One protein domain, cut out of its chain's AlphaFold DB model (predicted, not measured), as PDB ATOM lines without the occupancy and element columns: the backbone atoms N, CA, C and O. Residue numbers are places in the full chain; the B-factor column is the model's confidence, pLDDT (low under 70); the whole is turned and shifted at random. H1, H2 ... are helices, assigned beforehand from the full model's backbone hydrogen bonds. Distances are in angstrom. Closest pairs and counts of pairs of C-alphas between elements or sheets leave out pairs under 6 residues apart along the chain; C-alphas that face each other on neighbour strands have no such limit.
ATOM      1  N   ASP A  15     109.718 126.360 124.745       96.06
ATOM      2  CA  ASP A  15     109.787 126.958 123.403       96.06
ATOM      3  C   ASP A  15     111.240 127.137 122.929       96.06
ATOM      4  O   ASP A  15     111.522 127.062 121.732       96.06
ATOM      5  N   ALA A  16     112.192 127.292 123.863       96.81
ATOM      6  CA  ALA A  16     113.619 127.358 123.550       96.81
ATOM      7  C   ALA A  16     114.111 126.107 122.812       96.81
ATOM      8  O   ALA A  16     115.020 126.210 121.991       96.81
ATOM      9  N   VAL A  17     113.524 124.937 123.087       97.44
ATOM     10  CA  VAL A  17     113.907 123.677 122.439       97.44
ATOM     11  C   VAL A  17     113.535 123.715 120.960       97.44
ATOM     12  O   VAL A  17     114.392 123.456 120.120       97.44
ATOM     13  N   LEU A  18     112.304 124.115 120.628       98.06
ATOM     14  CA  LEU A  18     111.848 124.234 119.238       98.06
ATOM     15  C   LEU A  18     112.669 125.270 118.458       98.06
ATOM     16  O   LEU A  18     113.058 125.018 117.319       98.06
ATOM     17  N   VAL A  19     112.982 126.407 119.088       98.31
ATOM     18  CA  VAL A  19     113.854 127.435 118.502       98.31
ATOM     19  C   VAL A  19     115.271 126.900 118.285       98.31
ATOM     20  O   VAL A  19     115.840 127.070 117.214       98.31
ATOM     21  N   SER A  20     115.852 126.216 119.268       98.31
ATOM     22  CA  SER A  20     117.218 125.687 119.154       98.31
ATOM     23  C   SER A  20     117.320 124.592 118.092       98.31
ATOM     24  O   SER A  20     118.291 124.560 117.341       98.31
ATOM     25  N   LEU A  21     116.314 123.718 117.991       98.38
ATOM     26  CA  LEU A  21     116.266 122.657 116.985       98.38
ATOM     27  C   LEU A  21     116.112 123.206 115.563       98.38
ATOM     28  O   LEU A  21     116.721 122.655 114.646       98.38
ATOM     29  N   SER A  22     115.366 124.298 115.363       98.50
ATOM     30  CA  SER A  22     115.291 124.937 114.043       98.50
ATOM     31  C   SER A  22     116.642 125.534 113.634       98.50
ATOM     32  O   SER A  22     117.100 125.289 112.515       98.50
ATOM     33  N   PHE A  23     117.354 126.197 114.557       98.56
ATOM     34  CA  PHE A  23     118.724 126.675 114.316       98.56
ATOM     35  C   PHE A  23     119.707 125.534 114.056       98.56
ATOM     36  O   PHE A  23     120.497 125.621 113.117       98.56
ATOM     37  N   ALA A  24     119.637 124.451 114.831       98.44
ATOM     38  CA  ALA A  24     120.461 123.267 114.606       98.44
ATOM     39  C   ALA A  24     120.208 122.675 113.211       98.44
ATOM     40  O   ALA A  24     121.160 122.400 112.484       98.44
ATOM     41  N   HIS A  25     118.942 122.558 112.796       98.44
ATOM     42  CA  HIS A  25     118.598 122.138 111.441       98.44
ATOM     43  C   HIS A  25     119.200 123.078 110.388       98.44
ATOM     44  O   HIS A  25     119.815 122.591 109.445       98.44
ATOM     45  N   ALA A  26     119.102 124.400 110.559       98.38
ATOM     46  CA  ALA A  26     119.697 125.360 109.628       98.38
ATOM     47  C   ALA A  26     121.221 125.186 109.495       98.38
ATOM     48  O   ALA A  26     121.742 125.192 108.383       98.38
ATOM     49  N   VAL A  27     121.931 124.976 110.610       98.44
ATOM     50  CA  VAL A  27     123.383 124.727 110.609       98.44
ATOM     51  C   VAL A  27     123.718 123.443 109.849       98.44
ATOM     52  O   VAL A  27     124.576 123.460 108.967       98.44
ATOM     53  N   VAL A  28     123.022 122.341 110.141       98.31
ATOM     54  CA  VAL A  28     123.252 121.048 109.471       98.31
ATOM     55  C   VAL A  28     122.892 121.126 107.983       98.31
ATOM     56  O   VAL A  28     123.599 120.560 107.147       98.31
ATOM     57  N   LEU A  29     121.836 121.867 107.638       97.69
ATOM     58  CA  LEU A  29     121.398 122.093 106.264       97.69
ATOM     59  C   LEU A  29     122.437 122.863 105.451       97.69
ATOM     60  O   LEU A  29     122.718 122.479 104.321       97.69
ATOM     61  N   VAL A  30     123.030 123.914 106.022       96.69
ATOM     62  CA  VAL A  30     124.101 124.676 105.366       96.69
ATOM     63  C   VAL A  30     125.374 123.840 105.235       96.69
ATOM     64  O   VAL A  30     126.024 123.882 104.194       96.69
ATOM     65  N   ALA A  31     125.725 123.062 106.262       97.69
ATOM     66  CA  ALA A  31     126.943 122.256 106.260       97.69
ATOM     67  C   ALA A  31     126.872 121.059 105.298       97.69
ATOM     68  O   ALA A  31     127.861 120.723 104.649       97.69
ATOM     69  N   THR A  32     125.717 120.394 105.220       96.88
ATOM     70  CA  THR A  32     125.554 119.111 104.516       96.88
ATOM     71  C   THR A  32     124.206 119.016 103.792       96.88
ATOM     72  O   THR A  32     123.382 118.151 104.109       96.88
ATOM     73  N   PRO A  33     123.928 119.896 102.814       97.12
ATOM     74  CA  PRO A  33     122.634 119.901 102.152       97.12
ATOM     75  C   PRO A  33     122.427 118.612 101.353       97.12
ATOM     76  O   PRO A  33     123.253 118.213 100.531       97.12
ATOM     77  N   SER A  34     121.288 117.962 101.571       98.44
ATOM     78  CA  SER A  34     120.900 116.741 100.866       98.44
ATOM     79  C   SER A  34     119.385 116.675 100.702       98.44
ATOM     80  O   SER A  34     118.646 117.282 101.479       98.44
ATOM     81  N   ILE A  35     118.919 115.913  99.707       98.69
ATOM     82  CA  ILE A  35     117.484 115.728  99.438       98.69
ATOM     83  C   ILE A  35     116.731 115.285 100.708       98.69
ATOM     84  O   ILE A  35     115.742 115.938 101.043       98.69
ATOM     85  N   PRO A  36     117.175 114.250 101.461       98.44
ATOM     86  CA  PRO A  36     116.458 113.812 102.657       98.44
ATOM     87  C   PRO A  36     116.470 114.861 103.766       98.44
ATOM     88  O   PRO A  36     115.456 115.039 104.430       98.44
ATOM     89  N   LEU A  37     117.585 115.575 103.958       98.44
ATOM     90  CA  LEU A  37     117.685 116.601 104.994       98.44
ATOM     91  C   LEU A  37     116.735 117.771 104.717       98.44
ATOM     92  O   LEU A  37     116.023 118.193 105.620       98.44
ATOM     93  N   ILE A  38     116.668 118.239 103.468       98.69
ATOM     94  CA  ILE A  38     115.722 119.286 103.063       98.69
ATOM     95  C   ILE A  38     114.283 118.792 103.238       98.69
ATOM     96  O   ILE A  38     113.468 119.492 103.831       98.69
ATOM     97  N   ALA A  39     113.968 117.585 102.757       98.69
ATOM     98  CA  ALA A  39     112.609 117.051 102.792       98.69
ATOM     99  C   ALA A  39     112.108 116.819 104.224       98.69
ATOM    100  O   ALA A  39     111.053 117.325 104.606       98.69
ATOM    101  N   LEU A  40     112.876 116.077 105.027       98.38
ATOM    102  CA  LEU A  40     112.525 115.747 106.409       98.38
ATOM    103  C   LEU A  40     112.609 116.976 107.310       98.38
ATOM    104  O   LEU A  40     111.760 117.156 108.177       98.38
ATOM    105  N   GLY A  41     113.601 117.838 107.089       98.38
ATOM    106  CA  GLY A  41     113.775 119.079 107.828       98.38
ATOM    107  C   GLY A  41     112.642 120.065 107.578       98.38
ATOM    108  O   GLY A  41     112.107 120.614 108.543       98.38
ATOM    109  N   LEU A  42     112.229 120.242 106.314       98.69
ATOM    110  CA  LEU A  42     111.051 121.032 105.958       98.69
ATOM    111  C   LEU A  42     109.803 120.446 106.605       98.69
ATOM    112  O   LEU A  42     109.097 121.167 107.299       98.69
ATOM    113  N   TRP A  43     109.560 119.149 106.412       98.50
ATOM    114  CA  TRP A  43     108.375 118.465 106.923       98.50
ATOM    115  C   TRP A  43     108.253 118.559 108.446       98.50
ATOM    116  O   TRP A  43     107.209 118.950 108.970       98.50
ATOM    117  N   TRP A  44     109.329 118.254 109.168       98.44
ATOM    118  CA  TRP A  44     109.322 118.255 110.625       98.44
ATOM    119  C   TRP A  44     109.205 119.671 111.198       98.44
ATOM    120  O   TRP A  44     108.359 119.912 112.061       98.44
ATOM    121  N   ASN A  45     109.996 120.633 110.696       98.50
ATOM    122  CA  ASN A  45     109.881 122.025 111.149       98.50
ATOM    123  C   ASN A  45     108.506 122.580 110.828       98.50
ATOM    124  O   ASN A  45     107.967 123.344 111.623       98.50
ATOM    125  N   ALA A  46     107.946 122.190 109.687       97.94
ATOM    126  CA  ALA A  46     106.646 122.649 109.297       97.94
ATOM    127  C   ALA A  46     105.571 122.216 110.315       97.94
ATOM    128  O   ALA A  46     104.952 123.061 110.967       97.94
ATOM    129  N   ASN A  47     105.393 120.910 110.494       95.94
ATOM    130  CA  ASN A  47     104.330 120.379 111.349       95.94
ATOM    131  C   ASN A  47     104.597 120.593 112.847       95.94
ATOM    132  O   ASN A  47     103.667 120.572 113.639       95.94
ATOM    133  N   THR A  48     105.844 120.877 113.238       96.50
ATOM    134  CA  THR A  48     106.214 121.048 114.649       96.50
ATOM    135  C   THR A  48     106.519 122.505 114.999       96.50
ATOM    136  O   THR A  48     105.756 123.158 115.710       96.50
ATOM    137  N   VAL A  49     107.646 123.046 114.525       98.31
ATOM    138  CA  VAL A  49     108.159 124.357 114.963       98.31
ATOM    139  C   VAL A  49     107.287 125.497 114.444       98.31
ATOM    140  O   VAL A  49     106.814 126.317 115.230       98.31
ATOM    141  N   SER A  50     107.071 125.552 113.130       98.19
ATOM    142  CA  SER A  50     106.241 126.571 112.490       98.19
ATOM    143  C   SER A  50     104.800 126.470 112.954       98.19
ATOM    144  O   SER A  50     104.234 127.492 113.324       98.19
ATOM    145  N   HIS A  51     104.238 125.260 113.006       97.25
ATOM    146  CA  HIS A  51     102.884 125.026 113.497       97.25
ATOM    147  C   HIS A  51     102.671 125.602 114.908       97.25
ATOM    148  O   HIS A  51     101.752 126.390 115.126       97.25
ATOM    149  N   ASN A  52     103.575 125.324 115.851       97.62
ATOM    150  CA  ASN A  52     103.500 125.915 117.190       97.62
ATOM    151  C   ASN A  52     103.665 127.443 117.170       97.62
ATOM    152  O   ASN A  52     102.925 128.162 117.841       97.62
ATOM    153  N   PHE A  53     104.604 127.954 116.368       98.12
ATOM    154  CA  PHE A  53     104.903 129.383 116.292       98.12
ATOM    155  C   PHE A  53     103.747 130.223 115.722       98.12
ATOM    156  O   PHE A  53     103.501 131.335 116.197       98.12
ATOM    157  N   ILE A  54     103.028 129.722 114.710       96.00
ATOM    158  CA  ILE A  54     101.934 130.469 114.067       96.00
ATOM    159  C   ILE A  54     100.708 130.620 114.980       96.00
ATOM    160  O   ILE A  54     100.010 131.639 114.888       96.00
ATOM    161  N   HIS A  55     100.490 129.663 115.891       95.88
ATOM    162  CA  HIS A  55      99.470 129.741 116.943       95.88
ATOM    163  C   HIS A  55      99.916 130.615 118.107       95.88
ATOM    164  O   HIS A  55      99.220 131.561 118.487       95.88
ATOM    165  N   LEU A  56     101.103 130.331 118.645       95.81
ATOM    166  CA  LEU A  56     101.650 130.967 119.836       95.81
ATOM    167  C   LEU A  56     103.062 131.494 119.542       95.81
ATOM    168  O   LEU A  56     104.046 130.794 119.781       95.81
ATOM    169  N   PRO A  57     103.193 132.745 119.054       97.12
ATOM    170  CA  PRO A  57     104.499 133.338 118.801       97.12
ATOM    171  C   PRO A  57     105.391 133.288 120.048       97.12
ATOM    172  O   PRO A  57     105.023 133.797 121.112       97.12
ATOM    173  N   PHE A  58     106.568 132.675 119.905       97.75
ATOM    174  CA  PHE A  58     107.411 132.264 121.030       97.75
ATOM    175  C   PHE A  58     107.952 133.423 121.866       97.75
ATOM    176  O   PHE A  58     108.186 133.268 123.063       97.75
ATOM    177  N   PHE A  59     108.159 134.596 121.268       98.06
ATOM    178  CA  PHE A  59     108.840 135.709 121.924       98.06
ATOM    179  C   PHE A  59     107.857 136.745 122.464       98.06
ATOM    180  O   PHE A  59     106.795 137.001 121.895       98.06
ATOM    181  N   ARG A  60     108.226 137.425 123.553       96.38
ATOM    182  CA  ARG A  60     107.462 138.591 124.041       96.38
ATOM    183  C   ARG A  60     107.628 139.803 123.125       96.38
ATOM    184  O   ARG A  60     106.701 140.594 122.956       96.38
ATOM    185  N   SER A  61     108.806 139.935 122.512       97.12
ATOM    186  CA  SER A  61     109.123 141.017 121.581       97.12
ATOM    187  C   SER A  61     108.492 140.780 120.210       97.12
ATOM    188  O   SER A  61     108.710 139.749 119.571       97.12
ATOM    189  N   ARG A  62     107.761 141.785 119.714       96.19
ATOM    190  CA  ARG A  62     107.212 141.780 118.346       96.19
ATOM    191  C   ARG A  62     108.315 141.740 117.290       96.19
ATOM    192  O   ARG A  62     108.133 141.097 116.264       96.19
ATOM    193  N   VAL A  63     109.448 142.394 117.558       97.06
ATOM    194  CA  VAL A  63     110.600 142.408 116.647       97.06
ATOM    195  C   VAL A  63     111.206 141.013 116.552       97.06
ATOM    196  O   VAL A  63     111.374 140.517 115.447       97.06
ATOM    197  N   LEU A  64     111.426 140.334 117.685       97.62
ATOM    198  CA  LEU A  64     111.952 138.964 117.676       97.62
ATOM    199  C   LEU A  64     111.010 137.992 116.960       97.62
ATOM    200  O   LEU A  64     111.469 137.215 116.133       97.62
ATOM    201  N   ASN A  65     109.697 138.081 117.196       98.31
ATOM    202  CA  ASN A  65     108.732 137.278 116.439       98.31
ATOM    203  C   ASN A  65     108.783 137.590 114.938       98.31
ATOM    204  O   ASN A  65     108.714 136.677 114.120       98.31
ATOM    205  N   ARG A  66     108.934 138.863 114.547       97.88
ATOM    206  CA  ARG A  66     109.033 139.237 113.132       97.88
ATOM    207  C   ARG A  66     110.304 138.685 112.487       97.88
ATOM    208  O   ARG A  66     110.223 138.114 111.403       97.88
ATOM    209  N   SER A  67     111.445 138.816 113.156       98.25
ATOM    210  CA  SER A  67     112.723 138.271 112.697       98.25
ATOM    211  C   SER A  67     112.682 136.747 112.610       98.25
ATOM    212  O   SER A  67     113.114 136.187 111.609       98.25
ATOM    213  N   TYR A  68     112.098 136.075 113.604       98.56
ATOM    214  CA  TYR A  68     111.962 134.620 113.604       98.56
ATOM    215  C   TYR A  68     111.004 134.115 112.514       98.56
ATOM    216  O   TYR A  68     111.284 133.109 111.872       98.56
ATOM    217  N   SER A  69     109.929 134.856 112.222       98.56
ATOM    218  CA  SER A  69     109.028 134.589 111.086       98.56
ATOM    219  C   SER A  69     109.764 134.643 109.743       98.56
ATOM    220  O   SER A  69     109.599 133.762 108.898       98.56
ATOM    221  N   ILE A  70     110.623 135.650 109.549       98.56
ATOM    222  CA  ILE A  70     111.459 135.781 108.344       98.56
ATOM    223  C   ILE A  70     112.506 134.661 108.288       98.56
ATOM    224  O   ILE A  70     112.716 134.073 107.231       98.56
ATOM    225  N   TYR A  71     113.120 134.325 109.421       98.75
ATOM    226  CA  TYR A  71     114.067 133.218 109.531       98.75
ATOM    227  C   TYR A  71     113.432 131.874 109.138       98.75
ATOM    228  O   TYR A  71     113.955 131.196 108.257       98.75
ATOM    229  N   LEU A  72     112.278 131.516 109.713       98.69
ATOM    230  CA  LEU A  72     111.550 130.297 109.347       98.69
ATOM    231  C   LEU A  72     111.093 130.329 107.884       98.69
ATOM    232  O   LEU A  72     111.113 129.302 107.211       98.69
ATOM    233  N   THR A  73     110.728 131.506 107.366       98.69
ATOM    234  CA  THR A  73     110.414 131.676 105.941       98.69
ATOM    235  C   THR A  73     111.607 131.317 105.059       98.69
ATOM    236  O   THR A  73     111.442 130.573 104.096       98.69
ATOM    237  N   ALA A  74     112.802 131.812 105.382       98.44
ATOM    238  CA  ALA A  74     114.015 131.497 104.635       98.44
ATOM    239  C   ALA A  74     114.391 130.013 104.771       98.44
ATOM    240  O   ALA A  74     114.636 129.350 103.767       98.44
ATOM    241  N   LEU A  75     114.363 129.471 105.995       98.56
ATOM    242  CA  LEU A  75     114.715 128.076 106.273       98.56
ATOM    243  C   LEU A  75     113.805 127.082 105.541       98.56
ATOM    244  O   LEU A  75     114.280 126.064 105.047       98.56
ATOM    245  N   LEU A  76     112.500 127.360 105.493       98.31
ATOM    246  CA  LEU A  76     111.500 126.421 104.978       98.31
ATOM    247  C   LEU A  76     111.018 126.754 103.568       98.31
ATOM    248  O   LEU A  76     110.283 125.963 102.992       98.31
ATOM    249  N   SER A  77     111.383 127.913 103.010       98.12
ATOM    250  CA  SER A  77     110.802 128.449 101.766       98.12
ATOM    251  C   SER A  77     109.277 128.578 101.767       98.12
ATOM    252  O   SER A  77     108.643 128.578 100.714       98.12
ATOM    253  N   ILE A  78     108.676 128.729 102.947       97.00
ATOM    254  CA  ILE A  78     107.232 128.898 103.119       97.00
ATOM    255  C   ILE A  78     106.992 130.232 103.832       97.00
ATOM    256  O   ILE A  78     107.388 130.357 104.996       97.00
ATOM    257  N   PRO A  79     106.332 131.219 103.188       97.69
ATOM    258  CA  PRO A  79     105.984 132.485 103.831       97.69
ATOM    259  C   PRO A  79     105.106 132.253 105.067       97.69
ATOM    260  O   PRO A  79     103.925 131.906 104.959       97.69
ATOM    261  N   GLN A  80     105.686 132.445 106.253       97.25
ATOM    262  CA  GLN A  80     105.053 132.095 107.530       97.25
ATOM    263  C   GLN A  80     103.745 132.854 107.773       97.25
ATOM    264  O   GLN A  80     102.807 132.304 108.339       97.25
ATOM    265  N   SER A  81     103.642 134.098 107.312       96.06
ATOM    266  CA  SER A  81     102.445 134.928 107.463       96.06
ATOM    267  C   SER A  81     101.279 134.415 106.614       96.06
ATOM    268  O   SER A  81     100.144 134.417 107.086       96.06
ATOM    269  N   LEU A  82     101.546 133.958 105.382       95.19
ATOM    270  CA  LEU A  82     100.514 133.354 104.524       95.19
ATOM    271  C   LEU A  82     100.062 132.019 105.087       95.19
ATOM    272  O   LEU A  82      98.869 131.719 105.114       95.19
ATOM    273  N   TRP A  83     101.024 131.229 105.556       94.94
ATOM    274  CA  TRP A  83     100.713 129.965 106.178       94.94
ATOM    275  C   TRP A  83      99.891 130.157 107.452       94.94
ATOM    276  O   TRP A  83      98.827 129.555 107.567       94.94
ATOM    277  N   ARG A  84     100.295 131.055 108.355       95.19
ATOM    278  CA  ARG A  84      99.523 131.393 109.555       95.19
ATOM    279  C   ARG A  84      98.077 131.733 109.219       95.19
ATOM    280  O   ARG A  84      97.172 131.185 109.833       95.19
ATOM    281  N   GLU A  85      97.857 132.612 108.247       93.81
ATOM    282  CA  GLU A  85      96.505 133.006 107.845       93.81
ATOM    283  C   GLU A  85      95.698 131.805 107.327       93.81
ATOM    284  O   GLU A  85      94.600 131.546 107.815       93.81
ATOM    285  N   ARG A  86      96.261 131.020 106.397       92.38
ATOM    286  CA  ARG A  86      95.603 129.818 105.856       92.38
ATOM    287  C   ARG A  86      95.288 128.794 106.949       92.38
ATOM    288  O   ARG A  86      94.217 128.198 106.948       92.38
ATOM    289  N   HIS A  87      96.220 128.580 107.868       93.06
ATOM    290  CA  HIS A  87      96.093 127.583 108.921       93.06
ATOM    291  C   HIS A  87      95.078 128.002 109.995       93.06
ATOM    292  O   HIS A  87      94.290 127.182 110.453       93.06
ATOM    293  N   LEU A  88      95.019 129.285 110.359       91.81
ATOM    294  CA  LEU A  88      93.988 129.786 111.273       91.81
ATOM    295  C   LEU A  88      92.589 129.767 110.639       91.81
ATOM    296  O   LEU A  88      91.616 129.473 111.331       91.81
ATOM    297  N   LEU A  89      92.482 130.026 109.330       90.31
ATOM    298  CA  LEU A  89      91.229 129.849 108.589       90.31
ATOM    299  C   LEU A  89      90.747 128.392 108.644       90.31
ATOM    300  O   LEU A  89      89.588 128.159 108.992       90.31
ATOM    301  N   HIS A  90      91.660 127.440 108.420       89.62
ATOM    302  CA  HIS A  90      91.408 126.000 108.548       89.62
ATOM    303  C   HIS A  90      90.861 125.622 109.933       89.62
ATOM    304  O   HIS A  90      89.827 124.971 110.029       89.62
ATOM    305  N   HIS A  91      91.469 126.119 111.016       89.38
ATOM    306  CA  HIS A  91      90.948 125.910 112.379       89.38
ATOM    307  C   HIS A  91      89.570 126.527 112.620       89.38
ATOM    308  O   HIS A  91      88.785 125.999 113.402       89.38
ATOM    309  N   SER A  92      89.251 127.632 111.947       86.44
ATOM    310  CA  SER A  92      87.939 128.277 112.058       86.44
ATOM    311  C   SER A  92      86.840 127.618 111.214       86.44
ATOM    312  O   SER A  92      85.703 128.091 111.242       86.44
ATOM    313  N   GLY A  93      87.164 126.570 110.442       81.75
ATOM    314  CA  GLY A  93      86.238 125.924 109.507       81.75
ATOM    315  C   GLY A  93      85.828 126.822 108.334       81.75
ATOM    316  O   GLY A  93      84.766 126.623 107.747       81.75
ATOM    317  N   ARG A  94      86.624 127.853 108.024       79.25
ATOM    318  CA  ARG A  94      86.353 128.799 106.936       79.25
ATOM    319  C   ARG A  94      87.261 128.500 105.752       79.25
ATOM    320  O   ARG A  94      88.467 128.723 105.834       79.25
ATOM    321  N   ASP A  95      86.669 128.147 104.619       67.25
ATOM    322  CA  ASP A  95      87.378 128.050 103.341       67.25
ATOM    323  C   ASP A  95      87.410 129.426 102.662       67.25
ATOM    324  O   ASP A  95      86.616 129.749 101.781       67.25
ATOM    325  N   GLY A  96      88.294 130.293 103.161       71.38
ATOM    326  CA  GLY A  96      88.423 131.682 102.720       71.38
ATOM    327  C   GLY A  96      89.697 131.972 101.925       71.38
ATOM    328  O   GLY A  96      90.712 131.285 102.046       71.38
ATOM    329  N   ALA A  97      89.665 133.054 101.144       78.12
ATOM    330  CA  ALA A  97      90.858 133.590 100.500       78.12
ATOM    331  C   ALA A  97      91.858 134.120 101.545       78.12
ATOM    332  O   ALA A  97      91.497 134.852 102.468       78.12
ATOM    333  N   VAL A  98      93.134 133.774 101.369       85.06
ATOM    334  CA  VAL A  98      94.229 134.231 102.234       85.06
ATOM    335  C   VAL A  98      94.446 135.734 102.052       85.06
ATOM    336  O   VAL A  98      94.543 136.233 100.929       85.06
ATOM    337  N   ARG A  99      94.567 136.469 103.161       86.50
ATOM    338  CA  ARG A  99      94.846 137.908 103.141       86.50
ATOM    339  C   ARG A  99      96.335 138.183 102.931       86.50
ATOM    340  O   ARG A  99      97.184 137.761 103.714       86.50
ATOM    341  N   TRP A 100      96.647 138.983 101.917       90.50
ATOM    342  CA  TRP A 100      98.010 139.424 101.625       90.50
ATOM    343  C   TRP A 100      98.383 140.642 102.466       90.50
ATOM    344  O   TRP A 100      97.968 141.769 102.203       90.50
ATOM    345  N   THR A 101      99.175 140.416 103.507       92.62
ATOM    346  CA  THR A 101      99.725 141.488 104.345       92.62
ATOM    347  C   THR A 101     101.079 141.960 103.809       92.62
ATOM    348  O   THR A 101     101.769 141.231 103.099       92.62
ATOM    349  N   ARG A 102     101.536 143.156 104.212       94.25
ATOM    350  CA  ARG A 102     102.925 143.601 103.943       94.25
ATOM    351  C   ARG A 102     103.954 142.584 104.441       94.25
ATOM    352  O   ARG A 102     104.998 142.391 103.829       94.25
ATOM    353  N   ALA A 103     103.626 141.928 105.551       94.50
ATOM    354  CA  ALA A 103     104.438 140.887 106.137       94.50
ATOM    355  C   ALA A 103     104.588 139.666 105.214       94.50
ATOM    356  O   ALA A 103     105.712 139.208 105.005       94.50
ATOM    357  N   ALA A 104     103.477 139.213 104.630       95.00
ATOM    358  CA  ALA A 104     103.436 138.141 103.642       95.00
ATOM    359  C   ALA A 104     104.169 138.501 102.344       95.00
ATOM    360  O   ALA A 104     104.894 137.668 101.807       95.00
ATOM    361  N   LEU A 105     104.023 139.738 101.857       96.56
ATOM    362  CA  LEU A 105     104.737 140.211 100.665       96.56
ATOM    363  C   LEU A 105     106.255 140.211 100.880       96.56
ATOM    364  O   LEU A 105     106.983 139.701 100.036       96.56
ATOM    365  N   LEU A 106     106.728 140.715 102.028       97.38
ATOM    366  CA  LEU A 106     108.153 140.690 102.370       97.38
ATOM    367  C   LEU A 106     108.691 139.256 102.428       97.38
ATOM    368  O   LEU A 106     109.726 138.962 101.844       97.38
ATOM    369  N   GLU A 107     107.989 138.367 103.125       98.25
ATOM    370  CA  GLU A 107     108.377 136.959 103.264       98.25
ATOM    371  C   GLU A 107     108.381 136.228 101.916       98.25
ATOM    372  O   GLU A 107     109.315 135.490 101.619       98.25
ATOM    373  N   THR A 108     107.398 136.496 101.056       98.00
ATOM    374  CA  THR A 108     107.377 135.977  99.681       98.00
ATOM    375  C   THR A 108     108.571 136.496  98.883       98.00
ATOM    376  O   THR A 108     109.234 135.720  98.201       98.00
ATOM    377  N   GLY A 109     108.896 137.786  99.020       98.38
ATOM    378  CA  GLY A 109     110.094 138.381  98.433       98.38
ATOM    379  C   GLY A 109     111.374 137.677  98.885       98.38
ATOM    380  O   GLY A 109     112.198 137.343  98.045       98.38
ATOM    381  N   VAL A 110     111.507 137.361 100.178       98.38
ATOM    382  CA  VAL A 110     112.650 136.594 100.712       98.38
ATOM    383  C   VAL A 110     112.772 135.229 100.034       98.38
ATOM    384  O   VAL A 110     113.864 134.877  99.591       98.38
ATOM    385  N   VAL A 111     111.671 134.478  99.903       98.50
ATOM    386  CA  VAL A 111     111.687 133.165  99.232       98.50
ATOM    387  C   VAL A 111     112.098 133.306  97.767       98.50
ATOM    388  O   VAL A 111     113.016 132.618  97.324       98.50
ATOM    389  N   VAL A 112     111.468 134.226  97.029       98.44
ATOM    390  CA  VAL A 112     111.762 134.455  95.608       98.44
ATOM    391  C   VAL A 112     113.218 134.873  95.416       98.44
ATOM    392  O   VAL A 112     113.920 134.270  94.611       98.44
ATOM    393  N   SER A 113     113.708 135.853  96.177       98.38
ATOM    394  CA  SER A 113     115.099 136.309  96.095       98.38
ATOM    395  C   SER A 113     116.090 135.195  96.422       98.38
ATOM    396  O   SER A 113     117.091 135.050  95.722       98.38
ATOM    397  N   MET A 114     115.809 134.374  97.437       97.75
ATOM    398  CA  MET A 114     116.659 133.236  97.788       97.75
ATOM    399  C   MET A 114     116.699 132.191  96.669       97.75
ATOM    400  O   MET A 114     117.775 131.712  96.317       97.75
ATOM    401  N   TRP A 115     115.553 131.851  96.079       98.44
ATOM    402  CA  TRP A 115     115.483 130.889  94.977       98.44
ATOM    403  C   TRP A 115     116.193 131.405  93.730       98.44
ATOM    404  O   TRP A 115     116.953 130.662  93.116       98.44
ATOM    405  N   MET A 116     116.010 132.685  93.393       98.50
ATOM    406  CA  MET A 116     116.730 133.324  92.292       98.50
ATOM    407  C   MET A 116     118.243 133.310  92.531       98.50
ATOM    408  O   MET A 116     118.998 132.993  91.615       98.50
ATOM    409  N   ALA A 117     118.694 133.585  93.758       98.25
ATOM    410  CA  ALA A 117     120.108 133.514  94.113       98.25
ATOM    411  C   ALA A 117     120.660 132.083  94.005       98.25
ATOM    412  O   ALA A 117     121.711 131.884  93.402       98.25
ATOM    413  N   LEU A 118     119.947 131.076  94.524       97.25
ATOM    414  CA  LEU A 118     120.351 129.669  94.410       97.25
ATOM    415  C   LEU A 118     120.410 129.212  92.948       97.25
ATOM    416  O   LEU A 118     121.380 128.568  92.554       97.25
ATOM    417  N   ALA A 119     119.413 129.573  92.141       97.94
ATOM    418  CA  ALA A 119     119.366 129.243  90.722       97.94
ATOM    419  C   ALA A 119     120.486 129.930  89.923       97.94
ATOM    420  O   ALA A 119     121.038 129.319  89.013       97.94
ATOM    421  N   ALA A 120     120.851 131.167  90.272       98.44
ATOM    422  CA  ALA A 120     121.918 131.907  89.601       98.44
ATOM    423  C   ALA A 120     123.325 131.442  90.018       98.44
ATOM    424  O   ALA A 120     124.198 131.285  89.169       98.44
ATOM    425  N   ILE A 121     123.551 131.218  91.317       98.25
ATOM    426  CA  ILE A 121     124.876 130.897  91.876       98.25
ATOM    427  C   ILE A 121     125.185 129.401  91.754       98.25
ATOM    428  O   ILE A 121     126.323 129.018  91.492       98.25
ATOM    429  N   SER A 122     124.187 128.535  91.958       97.69
ATOM    430  CA  SER A 122     124.366 127.080  91.953       97.69
ATOM    431  C   SER A 122     123.183 126.354  91.290       97.69
ATOM    432  O   SER A 122     122.468 125.581  91.938       97.69
ATOM    433  N   PRO A 123     122.971 126.545  89.971       98.00
ATOM    434  CA  PRO A 123     121.819 125.992  89.250       98.00
ATOM    435  C   PRO A 123     121.722 124.466  89.355       98.00
ATOM    436  O   PRO A 123     120.634 123.913  89.524       98.00
ATOM    437  N   ARG A 124     122.863 123.764  89.305       98.25
ATOM    438  CA  ARG A 124     122.893 122.299  89.416       98.25
ATOM    439  C   ARG A 124     122.412 121.838  90.789       98.25
ATOM    440  O   ARG A 124     121.574 120.943  90.856       98.25
ATOM    441  N   PHE A 125     122.909 122.444  91.868       98.06
ATOM    442  CA  PHE A 125     122.450 122.141  93.224       98.06
ATOM    443  C   PHE A 125     120.958 122.447  93.383       98.06
ATOM    444  O   PHE A 125     120.209 121.613  93.896       98.06
ATOM    445  N   PHE A 126     120.520 123.606  92.882       98.50
ATOM    446  CA  PHE A 126     119.129 124.030  92.957       98.50
ATOM    447  C   PHE A 126     118.181 122.998  92.327       98.50
ATOM    448  O   PHE A 126     117.228 122.565  92.969       98.50
ATOM    449  N   VAL A 127     118.475 122.533  91.110       98.50
ATOM    450  CA  VAL A 127     117.599 121.601  90.380       98.50
ATOM    451  C   VAL A 127     117.727 120.154  90.862       98.50
ATOM    452  O   VAL A 127     116.735 119.432  90.871       98.50
ATOM    453  N   THR A 128     118.923 119.699  91.248       98.31
ATOM    454  CA  THR A 128     119.158 118.266  91.531       98.31
ATOM    455  C   THR A 128     119.066 117.889  93.007       98.31
ATOM    456  O   THR A 128     118.857 116.719  93.309       98.31
ATOM    457  N   VAL A 129     119.194 118.851  93.924       98.31
ATOM    458  CA  VAL A 129     119.177 118.595  95.374       98.31
ATOM    459  C   VAL A 129     118.097 119.419  96.060       98.31
ATOM    460  O   VAL A 129     117.228 118.855  96.724       98.31
ATOM    461  N   TYR A 130     118.123 120.741  95.872       98.56
ATOM    462  CA  TYR A 130     117.225 121.643  96.586       98.56
ATOM    463  C   TYR A 130     115.758 121.430  96.211       98.56
ATOM    464  O   TYR A 130     114.935 121.128  97.073       98.56
ATOM    465  N   LEU A 131     115.438 121.543  94.921       98.44
ATOM    466  CA  LEU A 131     114.074 121.453  94.417       98.44
ATOM    467  C   LEU A 131     113.443 120.068  94.666       98.44
ATOM    468  O   LEU A 131     112.325 120.038  95.182       98.44
ATOM    469  N   PRO A 132     114.116 118.924  94.414       98.69
ATOM    470  CA  PRO A 132     113.566 117.612  94.749       98.69
ATOM    471  C   PRO A 132     113.331 117.438  96.251       98.69
ATOM    472  O   PRO A 132     112.287 116.924  96.644       98.69
ATOM    473  N   GLY A 133     114.263 117.902  97.094       98.69
ATOM    474  CA  GLY A 133     114.102 117.871  98.549       98.69
ATOM    475  C   GLY A 133     112.921 118.719  99.016       98.69
ATOM    476  O   GLY A 133     112.100 118.256  99.803       98.69
ATOM    477  N   TYR A 134     112.788 119.933  98.481       98.69
ATOM    478  CA  TYR A 134     111.686 120.840  98.790       98.69
ATOM    479  C   TYR A 134     110.330 120.248  98.381       98.69
ATOM    480  O   TYR A 134     109.408 120.206  99.194       98.69
ATOM    481  N   LEU A 135     110.217 119.720  97.157       98.69
ATOM    482  CA  LEU A 135     108.995 119.074  96.667       98.69
ATOM    483  C   LEU A 135     108.638 117.823  97.479       98.69
ATOM    484  O   LEU A 135     107.471 117.633  97.817       98.69
ATOM    485  N   ALA A 136     109.624 116.996  97.840       98.56
ATOM    486  CA  ALA A 136     109.405 115.839  98.704       98.56
ATOM    487  C   ALA A 136     108.930 116.260 100.106       98.56
ATOM    488  O   ALA A 136     107.992 115.667 100.635       98.56
ATOM    489  N   GLY A 137     109.514 117.316 100.680       98.50
ATOM    490  CA  GLY A 137     109.071 117.890 101.951       98.50
ATOM    491  C   GLY A 137     107.634 118.411 101.892       98.50
ATOM    492  O   GLY A 137     106.831 118.097 102.768       98.50
ATOM    493  N   LEU A 138     107.271 119.146 100.833       98.38
ATOM    494  CA  LEU A 138     105.889 119.580 100.608       98.38
ATOM    495  C   LEU A 138     104.936 118.390 100.456       98.38
ATOM    496  O   LEU A 138     103.832 118.424 100.995       98.38
ATOM    497  N   GLY A 139     105.370 117.332  99.768       98.12
ATOM    498  CA  GLY A 139     104.630 116.079  99.656       98.12
ATOM    499  C   GLY A 139     104.368 115.434 101.017       98.12
ATOM    500  O   GLY A 139     103.242 115.029 101.286       98.12
ATOM    501  N   LEU A 140     105.364 115.403 101.908       98.00
ATOM    502  CA  LEU A 140     105.206 114.903 103.279       98.00
ATOM    503  C   LEU A 140     104.256 115.777 104.111       98.00
ATOM    504  O   LEU A 140     103.389 115.236 104.795       98.00
ATOM    505  N   CYS A 141     104.355 117.108 104.020       97.38
ATOM    506  CA  CYS A 141     103.402 118.020 104.664       97.38
ATOM    507  C   CYS A 141     101.973 117.805 104.156       97.38
ATOM    508  O   CYS A 141     101.035 117.762 104.947       97.38
ATOM    509  N   HIS A 142     101.805 117.648 102.842       95.75
ATOM    510  CA  HIS A 142     100.506 117.369 102.244       95.75
ATOM    511  C   HIS A 142      99.951 116.024 102.718       95.75
ATOM    512  O   HIS A 142      98.786 115.946 103.090       95.75
ATOM    513  N   LEU A 143     100.788 114.984 102.740       94.62
ATOM    514  CA  LEU A 143     100.417 113.649 103.199       94.62
ATOM    515  C   LEU A 143      99.962 113.669 104.662       94.62
ATOM    516  O   LEU A 143      98.902 113.135 104.980       94.62
ATOM    517  N   GLN A 144     100.743 114.310 105.533       96.06
ATOM    518  CA  GLN A 144     100.407 114.478 106.943       96.06
ATOM    519  C   GLN A 144      99.080 115.226 107.111       96.06
ATOM    520  O   GLN A 144      98.158 114.670 107.703       96.06
ATOM    521  N   GLY A 145      98.947 116.415 106.514       93.62
ATOM    522  CA  GLY A 145      97.728 117.220 106.617       93.62
ATOM    523  C   GLY A 145      96.497 116.532 106.017       93.62
ATOM    524  O   GLY A 145      95.403 116.624 106.564       93.62
ATOM    525  N   HIS A 146      96.651 115.784 104.920       92.62
ATOM    526  CA  HIS A 146      95.562 114.982 104.366       92.62
ATOM    527  C   HIS A 146      95.103 113.926 105.371       92.62
ATOM    528  O   HIS A 146      93.918 113.844 105.677       92.62
ATOM    529  N   PHE A 147      96.029 113.135 105.915       92.06
ATOM    530  CA  PHE A 147      95.680 112.035 106.807       92.06
ATOM    531  C   PHE A 147      95.302 112.461 108.221       92.06
ATOM    532  O   PHE A 147      94.601 111.719 108.902       92.06
ATOM    533  N   GLU A 148      95.687 113.652 108.659       91.94
ATOM    534  CA  GLU A 148      95.154 114.294 109.860       91.94
ATOM    535  C   GLU A 148      93.642 114.531 109.788       91.94
ATOM    536  O   GLU A 148      92.976 114.480 110.824       91.94
ATOM    537  N   HIS A 149      93.112 114.730 108.574       89.88
ATOM    538  CA  HIS A 149      91.725 115.120 108.309       89.88
ATOM    539  C   HIS A 149      90.915 114.115 107.479       89.88
ATOM    540  O   HIS A 149      89.697 114.268 107.351       89.88
TER     541      HIS A 149
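What this domain is: This is residues 15 to 149 of the 368 residues of the protein "FA_desaturase domain-containing protein" of Acidobacteria bacterium (UniProt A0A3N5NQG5). H1, H2 and H3 make an up-and-down bundle, each running against the one before; H5 and H6, a V, pack on it, H5 on H3 and H6 across H2. Short H4 packs on H2, H3 and H5. The printed part has 135 residues with six named helices, H1 to H6: all helix, compact, radius of gyration of the C-alphas 14.8 A, spans 42 by 34 by 29 A.

How they stand to each other: Start at H1, residues 15 to 31, a hairpin with H2, residues 35 to 55; their closest C-alphas, of Leu 18 and Val 49, are 5.6 A apart. H6, residues 123 to 149, touches H2 with residues 129 to 141 alone, closest at C-alphas 39 and 137, 3.7 A. O i to N i+4 pairs are within hydrogen-bond range throughout H1, H3, residues 62 to 76, H4, residues 80 to 91, and H5, residues 102 to 121; in H2 14 of 17 are, in H6 19 of 23.

Where its parts are: Find C-alpha 15, where H1 begins, at (109.787, 126.958, 123.403); H6, 37.2 A from first to last C-alpha, ends at C-alpha 149 at (91.725, 115.120, 108.309).

The domain as a whole: The printed part has no cut; Asp 95 has pLDDT under 70.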